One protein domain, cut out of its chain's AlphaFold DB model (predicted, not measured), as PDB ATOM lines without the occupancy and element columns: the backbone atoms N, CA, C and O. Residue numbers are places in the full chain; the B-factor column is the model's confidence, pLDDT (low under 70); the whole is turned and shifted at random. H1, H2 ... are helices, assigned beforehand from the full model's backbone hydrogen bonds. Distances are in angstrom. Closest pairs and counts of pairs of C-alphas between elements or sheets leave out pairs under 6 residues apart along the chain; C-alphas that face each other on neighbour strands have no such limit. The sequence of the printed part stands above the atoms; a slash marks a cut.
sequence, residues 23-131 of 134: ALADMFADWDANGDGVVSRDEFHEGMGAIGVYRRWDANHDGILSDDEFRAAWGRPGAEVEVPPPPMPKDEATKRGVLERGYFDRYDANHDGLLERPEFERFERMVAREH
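Overview. This is residues 23 to 131 of the 134 residues of the protein "EF hand" of Tistlia consotensis USBA 355 (UniProt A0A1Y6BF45). Seven helices follow one another round an elongated, nearly closed ring: H7 comes back to pack on H1, H4 and H5 are close but not clearly touching, and H2 and H6 come close to each other across the middle. H1 and H4 lie at opposite ends of the long axis, and residues 75 to 80, in the long link after H4, stick out beyond the H4 end. The printed part has 109 residues with seven named helices, H1 to H7 in chain order, and no named strand; the class is all helix. The whole is compact, with a radius of gyration of the C-alphas of 13.8 A, and spans 43 by 27 by 27 A.

Arrangement. H1, residues 23 to 31, touches H2, residues 41 to 50, about perpendicular at 76 degrees; their closest C-alphas, of Trp 31 and Gly 47, are 5.3 A apart. H3, residues 53 to 57, touches H2 only at the corner, with the closest C-alphas, of Gly 49 and Arg 55, 5.0 A apart. H4, residues 67 to 74, only just touches H3, with 3 pairs of C-alphas within 8 A, the closest being those of Trp 57 and Glu 69 at 6.0 A. H5, residues 92 to 101, is close to H4 but not clearly touching, with the C-alphas of Asp 67 and Leu 99 closest at 5.8 A. H6, residues 104 to 107, touches H5 only at the corner, and only just, with 3 pairs of C-alphas within 8 A; the closest are those of Val 98 and Arg 106, 6.8 A apart. H2 and H6 are close but not clearly touching, with the C-alphas of Arg 41 and Phe 104 closest at 6.8 A. H7, residues 117 to 129, touches H6 with residues 119 to 123 alone; the closest C-alphas, of Tyr 107 and Glu 119, are 5.5 A apart. H7 also touches H1, only just about perpendicular at 72 degrees, with the C-alphas of Phe 28 and Phe 120 closest at 7.4 A. Residues 39 to 40 pair with residues 114 to 115, antiparallel. Every O i to N i+4 pair is within hydrogen-bond range in H2, H3, H4 and H5, against 4 of 5 in H1 and 8 of 9 in H7; H6 is too short for such a pair.

Along the chain. H1 begins at C-alpha 23, (358.465, 225.245, 484.983), and is 13.2 A long; H2 is 14.0 A, H4 10.3 A and H5 13.7 A. H7 is 17.8 A long and ends at C-alpha 129, (352.294, 229.642, 496.906).

Size, cuts and confidence. The C-alphas of Asp 36 and Pro 77 are the two farthest apart, at 43.6 A. The printed part has no cut, and the link from H4 to H5 is long, with 17 residues. The mean pLDDT of the printed part is 74.7; it is under 70 in residues 23 to 26, 49 to 56, 73 to 86 and 129 to 131.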
ATOM      1  N   ALA A  23     359.849 225.342 484.504       51.72
ATOM      2  CA  ALA A  23     358.465 225.245 484.983       51.72
ATOM      3  C   ALA A  23     357.661 226.562 484.873       51.72
ATOM      4  O   ALA A  23     356.449 226.518 484.719       51.72
ATOM      5  N   LEU A  24     358.331 227.719 484.948       49.84
ATOM      6  CA  LEU A  24     357.723 229.054 484.780       49.84
ATOM      7  C   LEU A  24     357.575 229.408 483.291       49.84
ATOM      8  O   LEU A  24     356.712 230.177 482.889       49.84
ATOM      9  N   ALA A  25     358.442 228.845 482.446       57.88
ATOM     10  CA  ALA A  25     358.309 228.976 481.001       57.88
ATOM     11  C   ALA A  25     357.089 228.210 480.464       57.88
ATOM     12  O   ALA A  25     356.483 228.684 479.510       57.88
ATOM     13  N   ASP A  26     356.744 227.076 481.080       68.12
ATOM     14  CA  ASP A  26     355.605 226.230 480.701       68.12
ATOM     15  C   ASP A  26     354.271 226.943 480.982       68.12
ATOM     16  O   ASP A  26     353.504 227.184 480.060       68.12
ATOM     17  N   MET A  27     354.054 227.427 482.218       72.38
ATOM     18  CA  MET A  27     352.817 228.147 482.570       72.38
ATOM     19  C   MET A  27     352.642 229.444 481.776       72.38
ATOM     20  O   MET A  27     351.533 229.748 481.361       72.38
ATOM     21  N   PHE A  28     353.709 230.214 481.554       77.50
ATOM     22  CA  PHE A  28     353.621 231.406 480.710       77.50
ATOM     23  C   PHE A  28     353.233 231.049 479.267       77.50
ATOM     24  O   PHE A  28     352.376 231.707 478.691       77.50
ATOM     25  N   ALA A  29     353.832 230.001 478.691       80.69
ATOM     26  CA  ALA A  29     353.543 229.569 477.323       80.69
ATOM     27  C   ALA A  29     352.131 228.980 477.156       80.69
ATOM     28  O   ALA A  29     351.557 229.095 476.080       80.69
ATOM     29  N   ASP A  30     351.559 228.379 478.203       78.94
ATOM     30  CA  ASP A  30     350.154 227.947 478.213       78.94
ATOM     31  C   ASP A  30     349.169 229.129 478.156       78.94
ATOM     32  O   ASP A  30     348.023 228.962 477.740       78.94
ATOM     33  N   TRP A  31     349.596 230.316 478.594       81.56
ATOM     34  CA  TRP A  31     348.757 231.515 478.663       81.56
ATOM     35  C   TRP A  31     349.004 232.470 477.491       81.56
ATOM     36  O   TRP A  31     348.061 233.099 477.026       81.56
ATOM     37  N   ASP A  32     350.235 232.548 476.987       84.88
ATOM     38  CA  ASP A  32     350.618 233.260 475.761       84.88
ATOM     39  C   ASP A  32     350.182 232.455 474.522       84.88
ATOM     40  O   ASP A  32     350.975 231.793 473.846       84.88
ATOM     41  N   ALA A  33     348.872 232.452 474.263       80.75
ATOM     42  CA  ALA A  33     348.263 231.658 473.201       80.75
ATOM     43  C   ALA A  33     348.724 232.091 471.801       80.75
ATOM     44  O   ALA A  33     348.773 231.268 470.879       80.75
ATOM     45  N   ASN A  34     349.033 233.378 471.624       82.12
ATOM     46  CA  ASN A  34     349.452 233.927 470.341       82.12
ATOM     47  C   ASN A  34     350.986 233.856 470.115       82.12
ATOM     48  O   ASN A  34     351.429 233.909 468.961       82.12
ATOM     49  N   GLY A  35     351.779 233.660 471.174       82.75
ATOM     50  CA  GLY A  35     353.231 233.499 471.135       82.75
ATOM     51  C   GLY A  35     354.018 234.803 470.962       82.75
ATOM     52  O   GLY A  35     355.135 234.763 470.432       82.75
ATOM     53  N   ASP A  36     353.456 235.952 471.335       83.62
ATOM     54  CA  ASP A  36     354.091 237.269 471.210       83.62
ATOM     55  C   ASP A  36     355.011 237.613 472.392       83.62
ATOM     56  O   ASP A  36     355.745 238.608 472.344       83.62
ATOM     57  N   GLY A  37     355.067 236.746 473.405       83.75
ATOM     58  CA  GLY A  37     355.926 236.901 474.569       83.75
ATOM     59  C   GLY A  37     355.340 237.790 475.663       83.75
ATOM     60  O   GLY A  37     356.070 238.105 476.612       83.75
ATOM     61  N   VAL A  38     354.064 238.165 475.561       85.94
ATOM     62  CA  VAL A  38     353.272 238.839 476.597       85.94
ATOM     63  C   VAL A  38     351.931 238.117 476.780       85.94
ATOM     64  O   VAL A  38     351.537 237.300 475.964       85.94
ATOM     65  N   VAL A  39     351.233 238.367 477.889       86.19
ATOM     66  CA  VAL A  39     349.870 237.850 478.092       86.19
ATOM     67  C   VAL A  39     348.910 239.030 478.088       86.19
ATOM     68  O   VAL A  39     348.906 239.849 479.009       86.19
ATOM     69  N   SER A  40     348.099 239.138 477.041       87.12
ATOM     70  CA  SER A  40     347.057 240.162 476.946       87.12
ATOM     71  C   SER A  40     345.904 239.904 477.926       87.12
ATOM     72  O   SER A  40     345.768 238.823 478.499       87.12
ATOM     73  N   ARG A  41     345.025 240.895 478.125       82.25
ATOM     74  CA  ARG A  41     343.833 240.738 478.980       82.25
ATOM     75  C   ARG A  41     342.924 239.590 478.520       82.25
ATOM     76  O   ARG A  41     342.441 238.839 479.364       82.25
ATOM     77  N   ASP A  42     342.715 239.439 477.213       81.94
ATOM     78  CA  ASP A  42     341.925 238.334 476.651       81.94
ATOM     79  C   ASP A  42     342.597 236.980 476.904       81.94
ATOM     80  O   ASP A  42     341.947 236.066 477.400       81.94
ATOM     81  N   GLU A  43     343.906 236.867 476.675       85.12
ATOM     82  CA  GLU A  43     344.674 235.644 476.955       85.12
ATOM     83  C   GLU A  43     344.700 235.296 478.443       85.12
ATOM     84  O   GLU A  43     344.559 234.136 478.825       85.12
ATOM     85  N   PHE A  44     344.794 236.304 479.311       80.56
ATOM     86  CA  PHE A  44     344.678 236.119 480.750       80.56
ATOM     87  C   PHE A  44     343.293 235.587 481.134       80.56
ATOM     88  O   PHE A  44     343.186 234.687 481.968       80.56
ATOM     89  N   HIS A  45     342.226 236.115 480.528       75.38
ATOM     90  CA  HIS A  45     340.863 235.639 480.763       75.38
ATOM     91  C   HIS A  45     340.635 234.231 480.208       75.38
ATOM     92  O   HIS A  45     340.010 233.410 480.881       75.38
ATOM     93  N   GLU A  46     341.142 233.928 479.013       78.12
ATOM     94  CA  GLU A  46     341.058 232.596 478.420       78.12
ATOM     95  C   GLU A  46     341.845 231.577 479.237       78.12
ATOM     96  O   GLU A  46     341.289 230.530 479.563       78.12
ATOM     97  N   GLY A  47     343.069 231.909 479.657       75.56
ATOM     98  CA  GLY A  47     343.869 231.108 480.577       75.56
ATOM     99  C   GLY A  47     343.091 230.829 481.858       75.56
ATOM    100  O   GLY A  47     342.804 229.676 482.169       75.56
ATOM    101  N   MET A  48     342.600 231.876 482.524       71.88
ATOM    102  CA  MET A  48     341.727 231.792 483.704       71.88
ATOM    103  C   MET A  48     340.439 230.973 483.492       71.88
ATOM    104  O   MET A  48     339.962 230.277 484.399       71.88
ATOM    105  N   GLY A  49     339.863 231.025 482.295       66.00
ATOM    106  CA  GLY A  49     338.696 230.245 481.904       66.00
ATOM    107  C   GLY A  49     339.017 228.785 481.572       66.00
ATOM    108  O   GLY A  49     338.171 227.913 481.813       66.00
ATOM    109  N   ALA A  50     340.204 228.495 481.038       66.69
ATOM    110  CA  ALA A  50     340.677 227.164 480.654       66.69
ATOM    111  C   ALA A  50     340.922 226.280 481.879       66.69
ATOM    112  O   ALA A  50     340.519 225.119 481.892       66.69
ATOM    113  N   ILE A  51     341.429 226.870 482.962       63.06
ATOM    114  CA  ILE A  51     341.505 226.233 484.288       63.06
ATOM    115  C   ILE A  51     340.131 226.048 484.949       63.06
ATOM    116  O   ILE A  51     340.033 225.469 486.027       63.06
ATOM    117  N   GLY A  52     339.043 226.506 484.318       59.31
ATOM    118  CA  GLY A  52     337.659 226.239 484.726       59.31
ATOM    119  C   GLY A  52     337.206 226.977 485.986       59.31
ATOM    120  O   GLY A  52     336.004 227.109 486.211       59.31
ATOM    121  N   VAL A  53     338.150 227.504 486.770       61.84
ATOM    122  CA  VAL A  53     337.896 228.235 488.012       61.84
ATOM    123  C   VAL A  53     337.174 229.532 487.697       61.84
ATOM    124  O   VAL A  53     336.065 229.748 488.162       61.84
ATOM    125  N   TYR A  54     337.753 230.375 486.846       65.38
ATOM    126  CA  TYR A  54     337.253 231.732 486.659       65.38
ATOM    127  C   TYR A  54     335.895 231.746 485.957       65.38
ATOM    128  O   TYR A  54     334.997 232.421 486.430       65.38
ATOM    129  N   ARG A  55     335.664 230.881 484.956       67.25
ATOM    130  CA  ARG A  55     334.339 230.723 484.313       67.25
ATOM    131  C   ARG A  55     333.217 230.306 485.269       67.25
ATOM    132  O   ARG A  55     332.052 230.551 484.975       67.25
ATOM    133  N   ARG A  56     333.539 229.620 486.371       68.88
ATOM    134  CA  ARG A  56     332.554 229.212 487.386       68.88
ATOM    135  C   ARG A  56     332.144 230.386 488.277       68.88
ATOM    136  O   ARG A  56     331.061 230.344 488.856       68.88
ATOM    137  N   TRP A  57     333.019 231.378 488.406       73.12
ATOM    138  CA  TRP A  57     332.893 232.479 489.355       73.12
ATOM    139  C   TRP A  57     332.502 233.796 488.691       73.12
ATOM    140  O   TRP A  57     331.595 234.459 489.174       73.12
ATOM    141  N   ASP A  58     333.158 234.131 487.588       76.12
ATOM    142  CA  ASP A  58     332.839 235.229 486.683       76.12
ATOM    143  C   ASP A  58     331.662 234.798 485.795       76.12
ATOM    144  O   ASP A  58     331.822 234.202 484.723       76.12
ATOM    145  N   ALA A  59     330.460 234.997 486.330       77.00
ATOM    146  CA  ALA A  59     329.209 234.550 485.734       77.00
ATOM    147  C   ALA A  59     328.785 235.444 484.567       77.00
ATOM    148  O   ALA A  59     328.031 235.000 483.696       77.00
ATOM    149  N   ASN A  60     329.232 236.700 484.569       79.69
ATOM    150  CA  ASN A  60     328.954 237.655 483.504       79.69
ATOM    151  C   ASN A  60     330.030 237.638 482.391       79.69
ATOM    152  O   ASN A  60     329.783 238.189 481.317       79.69
ATOM    153  N   HIS A  61     331.152 236.943 482.616       76.06
ATOM    154  CA  HIS A  61     332.289 236.801 481.706       76.06
ATOM    155  C   HIS A  61     332.964 238.135 481.357       76.06
ATOM    156  O   HIS A  61     333.434 238.321 480.231       76.06
ATOM    157  N   ASP A  62     332.990 239.077 482.301       76.25
ATOM    158  CA  ASP A  62     333.632 240.385 482.142       76.25
ATOM    159  C   ASP A  62     335.111 240.393 482.574       76.25
ATOM    160  O   ASP A  62     335.816 241.396 482.396       76.25
ATOM    161  N   GLY A  63     335.607 239.260 483.077       71.94
ATOM    162  CA  GLY A  63     336.984 239.079 483.516       71.94
ATOM    163  C   GLY A  63     337.266 239.611 484.919       71.94
ATOM    164  O   GLY A  63     338.409 239.559 485.394       71.94
ATOM    165  N   ILE A  64     336.250 240.096 485.625       77.62
ATOM    166  CA  ILE A  64     336.353 240.657 486.963       77.62
ATOM    167  C   ILE A  64     335.482 239.826 487.890       77.62
ATOM    168  O   ILE A  64     334.310 239.592 487.658       77.62
ATOM    169  N   LEU A  65     336.071 239.382 488.993       75.75
ATOM    170  CA  LEU A  65     335.327 238.665 490.015       75.75
ATOM    171  C   LEU A  65     334.676 239.706 490.924       75.75
ATOM    172  O   LEU A  65     335.290 240.164 491.886       75.75
ATOM    173  N   SER A  66     333.465 240.132 490.581       78.56
ATOM    174  CA  SER A  66     332.737 241.172 491.310       78.56
ATOM    175  C   SER A  66     332.446 240.747 492.755       78.56
ATOM    176  O   SER A  66     332.391 239.561 493.077       78.56
ATOM    177  N   ASP A  67     332.179 241.697 493.658       79.31
ATOM    178  CA  ASP A  67     331.763 241.373 495.039       79.31
ATOM    179  C   ASP A  67     330.484 240.512 495.068       79.31
ATOM    180  O   ASP A  67     330.360 239.617 495.905       79.31
ATOM    181  N   ASP A  68     329.562 240.747 494.129       81.56
ATOM    182  CA  ASP A  68     328.342 239.952 493.978       81.56
ATOM    183  C   ASP A  68     328.650 238.516 493.530       81.56
ATOM    184  O   ASP A  68     328.177 237.565 494.148       81.56
ATOM    185  N   GLU A  69     329.537 238.349 492.550       81.12
ATOM    186  CA  GLU A  69     330.009 237.048 492.057       81.12
ATOM    187  C   GLU A  69     330.772 236.270 493.138       81.12
ATOM    188  O   GLU A  69     330.504 235.091 493.383       81.12
ATOM    189  N   PHE A  70     331.634 236.954 493.893       76.62
ATOM    190  CA  PHE A  70     332.334 236.389 495.044       76.62
ATOM    191  C   PHE A  70     331.376 235.987 496.183       76.62
ATOM    192  O   PHE A  70     331.590 234.994 496.883       76.62
ATOM    193  N   ARG A  71     330.281 236.725 496.399       77.19
ATOM    194  CA  ARG A  71     329.256 236.353 497.387       77.19
ATOM    195  C   ARG A  71     328.331 235.254 496.889       77.19
ATOM    196  O   ARG A  71     327.947 234.404 497.688       77.19
ATOM    197  N   ALA A  72     327.984 235.232 495.607       76.56
ATOM    198  CA  ALA A  72     327.207 234.157 495.000       76.56
ATOM    199  C   ALA A  72     327.941 232.813 495.127       76.56
ATOM    200  O   ALA A  72     327.311 231.778 495.367       76.56
ATOM    201  N   ALA A  73     329.271 232.878 495.050       69.06
ATOM    202  CA  ALA A  73     330.207 231.800 495.288       69.06
ATOM    203  C   ALA A  73     330.264 231.314 496.748       69.06
ATOM    204  O   ALA A  73     330.147 230.118 497.012       69.06
ATOM    205  N   TRP A  74     330.444 232.235 497.700       63.59
ATOM    206  CA  TRP A  74     330.770 231.914 499.101       63.59
ATOM    207  C   TRP A  74     329.570 231.931 500.060       63.59
ATOM    208  O   TRP A  74     329.620 231.387 501.162       63.59
ATOM    209  N   GLY A  75     328.476 232.580 499.670       63.59
ATOM    210  CA  GLY A  75     327.296 232.809 500.506       63.59
ATOM    211  C   GLY A  75     326.364 231.604 500.628       63.59
ATOM    212  O   GLY A  75     325.373 231.677 501.357       63.59
ATOM    213  N   ARG A  76     326.648 230.498 499.927       60.69
ATOM    214  CA  ARG A  76     325.829 229.281 499.965       60.69
ATOM    215  C   ARG A  76     326.396 228.279 500.980       60.69
ATOM    216  O   ARG A  76     327.413 227.648 500.694       60.69
ATOM    217  N   PRO A  77     325.753 228.074 502.147       49.00
ATOM    218  CA  PRO A  77     326.163 227.018 503.067       49.00
ATOM    219  C   PRO A  77     326.004 225.647 502.388       49.00
ATOM    220  O   PRO A  77     324.905 225.288 501.973       49.00
ATOM    221  N   GLY A  78     327.103 224.898 502.260       54.88
ATOM    222  CA  GLY A  78     327.116 223.563 501.645       54.88
ATOM    223  C   GLY A  78     327.430 223.525 500.147       54.88
ATOM    224  O   GLY A  78     327.333 222.455 499.551       54.88
ATOM    225  N   ALA A  79     327.823 224.645 499.527       58.50
ATOM    226  CA  ALA A  79     328.501 224.582 498.237       58.50
ATOM    227  C   ALA A  79     329.889 223.960 498.463       58.50
ATOM    228  O   ALA A  79     330.816 224.641 498.891       58.50
ATOM    229  N   GLU A  80     330.019 222.652 498.236       52.06
ATOM    230  CA  GLU A  80     331.332 222.035 498.066       52.06
ATOM    231  C   GLU A  80     331.904 222.587 496.766       52.06
ATOM    232  O   GLU A  80     331.498 222.239 495.655       52.06
ATOM    233  N   VAL A  81     332.757 223.583 496.926       56.22
ATOM    234  CA  VAL A  81     333.399 224.254 495.821       56.22
ATOM    235  C   VAL A  81     334.484 223.315 495.297       56.22
ATOM    236  O   VAL A  81     335.544 223.211 495.907       56.22
ATOM    237  N   GLU A  82     334.219 222.630 494.181       59.84
ATOM    238  CA  GLU A  82     335.199 221.736 493.531       59.84
ATOM    239  C   GLU A  82     336.530 222.439 493.239       59.84
ATOM    240  O   GLU A  82     337.579 221.804 493.286       59.84
ATOM    241  N   VAL A  83     336.492 223.748 492.960       61.31
ATOM    242  CA  VAL A  83     337.691 224.546 492.705       61.31
ATOM    243  C   VAL A  83     337.641 225.831 493.528       61.31
ATOM    244  O   VAL A  83     336.850 226.709 493.180       61.31
ATOM    245  N   PRO A  84     338.407 225.957 494.630       62.59
ATOM    246  CA  PRO A  84     338.343 227.130 495.500       62.59
ATOM    247  C   PRO A  84     338.606 228.401 494.681       62.59
ATOM    248  O   PRO A  84     339.435 228.336 493.782       62.59
ATOM    249  N   PRO A  85     337.925 229.534 494.947       63.41
ATOM    250  CA  PRO A  85     338.144 230.802 494.261       63.41
ATOM    251  C   PRO A  85     339.528 231.362 494.598       63.41
ATOM    252  O   PRO A  85     340.155 230.925 495.577       63.41
ATOM    253  N   PRO A  86     340.036 232.287 493.764       68.19
ATOM    254  CA  PRO A  86     341.396 232.737 493.928       68.19
ATOM    255  C   PRO A  86     341.522 233.435 495.268       68.19
ATOM    256  O   PRO A  86     340.574 234.077 495.735       68.19
ATOM    257  N   PRO A  87     342.658 233.234 495.946       70.31
ATOM    258  CA  PRO A  87     342.875 233.795 497.259       70.31
ATOM    259  C   PRO A  87     342.700 235.307 497.170       70.31
ATOM    260  O   PRO A  87     343.403 236.015 496.437       70.31
ATOM    261  N   MET A  88     341.697 235.797 497.893       73.88
ATOM    262  CA  MET A  88     341.420 237.220 497.940       73.88
ATOM    263  C   MET A  88     342.461 237.894 498.834       73.88
ATOM    264  O   MET A  88     342.768 237.381 499.920       73.88
ATOM    265  N   PRO A  89     342.988 239.063 498.429       77.38
ATOM    266  CA  PRO A  89     343.798 239.884 499.313       77.38
ATOM    267  C   PRO A  89     343.063 240.109 500.637       77.38
ATOM    268  O   PRO A  89     341.876 240.437 500.660       77.38
ATOM    269  N   LYS A  90     343.767 239.909 501.753       77.50
ATOM    270  CA  LYS A  90     343.190 240.122 503.091       77.50
ATOM    271  C   LYS A  90     343.014 241.601 503.407       77.50
ATOM    272  O   LYS A  90     342.239 241.948 504.291       77.50
ATOM    273  N   ASP A  91     343.771 242.462 502.737       85.38
ATOM    274  CA  ASP A  91     343.644 243.897 502.892       85.38
ATOM    275  C   ASP A  91     342.484 244.422 502.034       85.38
ATOM    276  O   ASP A  91     342.395 244.164 500.834       85.38
ATOM    277  N   GLU A  92     341.578 245.170 502.662       81.25
ATOM    278  CA  GLU A  92     340.339 245.632 502.022       81.25
ATOM    279  C   GLU A  92     340.593 246.533 500.801       81.25
ATOM    280  O   GLU A  92     339.807 246.531 499.857       81.25
ATOM    281  N   ALA A  93     341.704 247.278 500.773       80.88
ATOM    282  CA  ALA A  93     342.045 248.153 499.651       80.88
ATOM    283  C   ALA A  93     342.423 247.361 498.389       80.88
ATOM    284  O   ALA A  93     341.904 247.646 497.306       80.88
ATOM    285  N   THR A  94     343.284 246.349 498.515       80.44
ATOM    286  CA  THR A  94     343.670 245.482 497.394       80.44
ATOM    287  C   THR A  94     342.536 244.538 497.036       80.44
ATOM    288  O   THR A  94     342.311 244.307 495.854       80.44
ATOM    289  N   LYS A  95     341.768 244.049 498.018       81.94
ATOM    290  CA  LYS A  95     340.552 243.268 497.770       81.94
ATOM    291  C   LYS A  95     339.578 244.052 496.902       81.94
ATOM    292  O   LYS A  95     339.153 243.550 495.872       81.94
ATOM    293  N   ARG A  96     339.279 245.302 497.272       81.06
ATOM    294  CA  ARG A  96     338.419 246.173 496.468       81.06
ATOM    295  C   ARG A  96     339.009 246.401 495.077       81.06
ATOM    296  O   ARG A  96     338.284 246.312 494.102       81.06
ATOM    297  N   GLY A  97     340.322 246.609 494.978       79.50
ATOM    298  CA  GLY A  97     341.004 246.708 493.689       79.50
ATOM    299  C   GLY A  97     340.814 245.480 492.798       79.50
ATOM    300  O   GLY A  97     340.526 245.641 491.620       79.50
ATOM    301  N   VAL A  98     340.907 244.276 493.362       78.31
ATOM    302  CA  VAL A  98     340.666 243.013 492.647       78.31
ATOM    303  C   VAL A  98     339.196 242.864 492.245       78.31
ATOM    304  O   VAL A  98     338.924 242.463 491.122       78.31
ATOM    305  N   LEU A  99     338.259 243.222 493.125       76.88
ATOM    306  CA  LEU A  99     336.818 243.144 492.849       76.88
ATOM    307  C   LEU A  99     336.337 244.201 491.839       76.88
ATOM    308  O   LEU A  99     335.325 243.999 491.184       76.88
ATOM    309  N   GLU A 100     337.017 245.349 491.751       73.25
ATOM    310  CA  GLU A 100     336.642 246.466 490.866       73.25
ATOM    311  C   GLU A 100     337.370 246.434 489.520       73.25
ATOM    312  O   GLU A 100     336.833 246.918 488.528       73.25
ATOM    313  N   ARG A 101     338.616 245.948 489.491       77.38
ATOM    314  CA  ARG A 101     339.488 246.002 488.304       77.38
ATOM    315  C   ARG A 101     339.898 244.624 487.786       77.38
ATOM    316  O   ARG A 101     340.359 244.506 486.655       77.38
ATOM    317  N   GLY A 102     339.680 243.577 488.577       77.62
ATOM    318  CA  GLY A 102     340.085 242.212 488.263       77.62
ATOM    319  C   GLY A 102     341.498 241.890 488.744       77.62
ATOM    320  O   GLY A 102     342.246 242.744 489.231       77.62
ATOM    321  N   TYR A 103     341.874 240.617 488.615       77.69
ATOM    322  CA  TYR A 103     343.232 240.168 488.931       77.69
ATOM    323  C   TYR A 103     344.268 240.727 487.952       77.69
ATOM    324  O   TYR A 103     345.391 240.982 488.373       77.69
ATOM    325  N   PHE A 104     343.889 240.961 486.694       80.81
ATOM    326  CA  PHE A 104     344.774 241.480 485.650       80.81
ATOM    327  C   PHE A 104     345.469 242.785 486.074       80.81
ATOM    328  O   PHE A 104     346.689 242.821 486.216       80.81
ATOM    329  N   ASP A 105     344.686 243.806 486.429       82.12
ATOM    330  CA  ASP A 105     345.156 245.130 486.872       82.12
ATOM    331  C   ASP A 105     346.029 245.111 488.137       82.12
ATOM    332  O   ASP A 105     346.669 246.102 488.485       82.12
ATOM    333  N   ARG A 106     346.024 244.009 488.894       80.62
ATOM    334  CA  ARG A 106     346.908 243.852 490.055       80.62
ATOM    335  C   ARG A 106     348.331 243.487 489.639       80.62
ATOM    336  O   ARG A 106     349.267 243.760 490.396       80.62
ATOM    337  N   TYR A 107     348.471 242.801 488.513       82.00
ATOM    338  CA  TYR A 107     349.744 242.299 488.018       82.00
ATOM    339  C   TYR A 107     350.307 243.155 486.890       82.00
ATOM    340  O   TYR A 107     351.527 243.258 486.824       82.00
ATOM    341  N   ASP A 108     349.442 243.815 486.120       83.50
ATOM    342  CA  ASP A 108     349.777 244.872 485.166       83.50
ATOM    343  C   ASP A 108     350.191 246.133 485.947       83.50
ATOM    344  O   ASP A 108     349.368 246.959 486.348       83.50
ATOM    345  N   ALA A 109     351.476 246.209 486.293       83.06
ATOM    346  CA  ALA A 109     352.002 247.233 487.189       83.06
ATOM    347  C   ALA A 109     352.277 248.548 486.453       83.06
ATOM    348  O   ALA A 109     352.280 249.616 487.074       83.06
ATOM    349  N   ASN A 110     352.555 248.466 485.152       80.81
ATOM    350  CA  ASN A 110     352.742 249.616 484.276       80.81
ATOM    351  C   ASN A 110     351.416 250.111 483.656       80.81
ATOM    352  O   ASN A 110     351.402 251.208 483.092       80.81
ATOM    353  N   HIS A 111     350.309 249.386 483.863       83.00
ATOM    354  CA  HIS A 111     348.966 249.686 483.365       83.00
ATOM    355  C   HIS A 111     348.911 249.804 481.838       83.00
ATOM    356  O   HIS A 111     348.188 250.652 481.300       83.00
ATOM    357  N   ASP A 112     349.712 249.001 481.136       83.50
ATOM    358  CA  ASP A 112     349.783 249.016 479.676       83.50
ATOM    359  C   ASP A 112     348.819 248.024 479.007       83.50
ATOM    360  O   ASP A 112     348.672 248.034 477.780       83.50
ATOM    361  N   GLY A 113     348.083 247.243 479.801       83.88
ATOM    362  CA  GLY A 113     347.135 246.260 479.298       83.88
ATOM    363  C   GLY A 113     347.780 244.944 478.868       83.88
ATOM    364  O   GLY A 113     347.087 244.121 478.260       83.88
ATOM    365  N   LEU A 114     349.060 244.728 479.183       85.88
ATOM    366  CA  LEU A 114     349.825 243.519 478.901       85.88
ATOM    367  C   LEU A 114     350.496 243.020 480.187       85.88
ATOM    368  O   LEU A 114     350.933 243.788 481.031       85.88
ATOM    369  N   LEU A 115     350.580 241.701 480.347       85.00
ATOM    370  CA  LEU A 115     351.408 241.093 481.383       85.00
ATOM    371  C   LEU A 115     352.700 240.606 480.749       85.00
ATOM    372  O   LEU A 115     352.744 239.566 480.088       85.00
ATOM    373  N   GLU A 116     353.776 241.345 480.984       87.00
ATOM    374  CA  GLU A 116     355.111 240.907 480.602       87.00
ATOM    375  C   GLU A 116     355.610 239.807 481.555       87.00
ATOM    376  O   GLU A 116     355.126 239.653 482.680       87.00
ATOM    377  N   ARG A 117     356.647 239.051 481.166       81.38
ATOM    378  CA  ARG A 117     357.245 237.998 482.023       81.38
ATOM    379  C   ARG A 117     357.459 238.412 483.489       81.38
ATOM    380  O   ARG A 117     357.051 237.652 484.364       81.38
ATOM    381  N   PRO A 118     358.062 239.573 483.814       83.50
ATOM    382  CA  PRO A 118     358.305 239.954 485.209       83.50
ATOM    383  C   PRO A 118     357.015 240.175 486.017       83.50
ATOM    384  O   PRO A 118     356.999 240.001 487.243       83.50
ATOM    385  N   GLU A 119     355.946 240.583 485.338       85.06
ATOM    386  CA  GLU A 119     354.619 240.829 485.897       85.06
ATOM    387  C   GLU A 119     353.854 239.517 486.060       85.06
ATOM    388  O   GLU A 119     353.368 239.217 487.155       85.06
ATOM    389  N   PHE A 120     353.869 238.669 485.032       82.81
ATOM    390  CA  PHE A 120     353.290 237.331 485.078       82.81
ATOM    391  C   PHE A 120     353.953 236.449 486.145       82.81
ATOM    392  O   PHE A 120     353.269 235.769 486.906       82.81
ATOM    393  N   GLU A 121     355.270 236.550 486.343       82.44
ATOM    394  CA  GLU A 121     355.960 235.841 487.428       82.44
ATOM    395  C   GLU A 121     355.416 236.212 488.822       82.44
ATOM    396  O   GLU A 121     355.497 235.430 489.775       82.44
ATOM    397  N   ARG A 122     354.898 237.436 489.018       81.12
ATOM    398  CA  ARG A 122     354.242 237.807 490.287       81.12
ATOM    399  C   ARG A 122     352.916 237.071 490.447       81.12
ATOM    400  O   ARG A 122     352.587 236.701 491.578       81.12
ATOM    401  N   PHE A 123     352.187 236.865 489.355       77.31
ATOM    402  CA  PHE A 123     350.967 236.066 489.332       77.31
ATOM    403  C   PHE A 123     351.274 234.594 489.619       77.31
ATOM    404  O   PHE A 123     350.729 234.041 490.575       77.31
ATOM    405  N   GLU A 124     352.245 234.002 488.925       75.88
ATOM    406  CA  GLU A 124     352.674 232.619 489.158       75.88
ATOM    407  C   GLU A 124     353.128 232.380 490.598       75.88
ATOM    408  O   GLU A 124     352.743 231.398 491.225       75.88
ATOM    409  N   ARG A 125     353.909 233.299 491.181       78.38
ATOM    410  CA  ARG A 125     354.342 233.179 492.583       78.38
ATOM    411  C   ARG A 125     353.177 233.182 493.571       78.38
ATOM    412  O   ARG A 125     353.312 232.594 494.643       78.38
ATOM    413  N   MET A 126     352.073 233.859 493.254       75.19
ATOM    414  CA  MET A 126     350.857 233.827 494.073       75.19
ATOM    415  C   MET A 126     350.171 232.467 493.940       75.19
ATOM    416  O   MET A 126     349.982 231.776 494.939       75.19
ATOM    417  N   VAL A 127     349.927 232.040 492.706       70.12
ATOM    418  CA  VAL A 127     349.304 230.755 492.379       70.12
ATOM    419  C   VAL A 127     350.064 229.570 492.990       70.12
ATOM    420  O   VAL A 127     349.477 228.718 493.661       70.12
ATOM    421  N   ALA A 128     351.383 229.517 492.783       70.56
ATOM    422  CA  ALA A 128     352.239 228.427 493.243       70.56
ATOM    423  C   ALA A 128     352.336 228.379 494.775       70.56
ATOM    424  O   ALA A 128     352.432 227.299 495.358       70.56
ATOM    425  N   ARG A 129     352.290 229.543 495.440       68.75
ATOM    426  CA  ARG A 129     352.294 229.642 496.906       68.75
ATOM    427  C   ARG A 129     350.998 229.118 497.515       68.75
ATOM    428  O   ARG A 129     351.033 228.560 498.607       68.75
ATOM    429  N   GLU A 130     349.876 229.314 496.836       59.84
ATOM    430  CA  GLU A 130     348.551 228.989 497.367       59.84
ATOM    431  C   GLU A 130     348.020 227.640 496.858       59.84
ATOM    432  O   GLU A 130     346.862 227.307 497.091       59.84
ATOM    433  N   HIS A 131     348.901 226.825 496.251       58.34
ATOM    434  CA  HIS A 131     348.627 225.460 495.776       58.34
ATOM    435  C   HIS A 131     347.364 225.363 494.914       58.34
ATOM    436  O   HIS A 131     346.625 224.384 494.972       58.34
TER     437      HIS A 131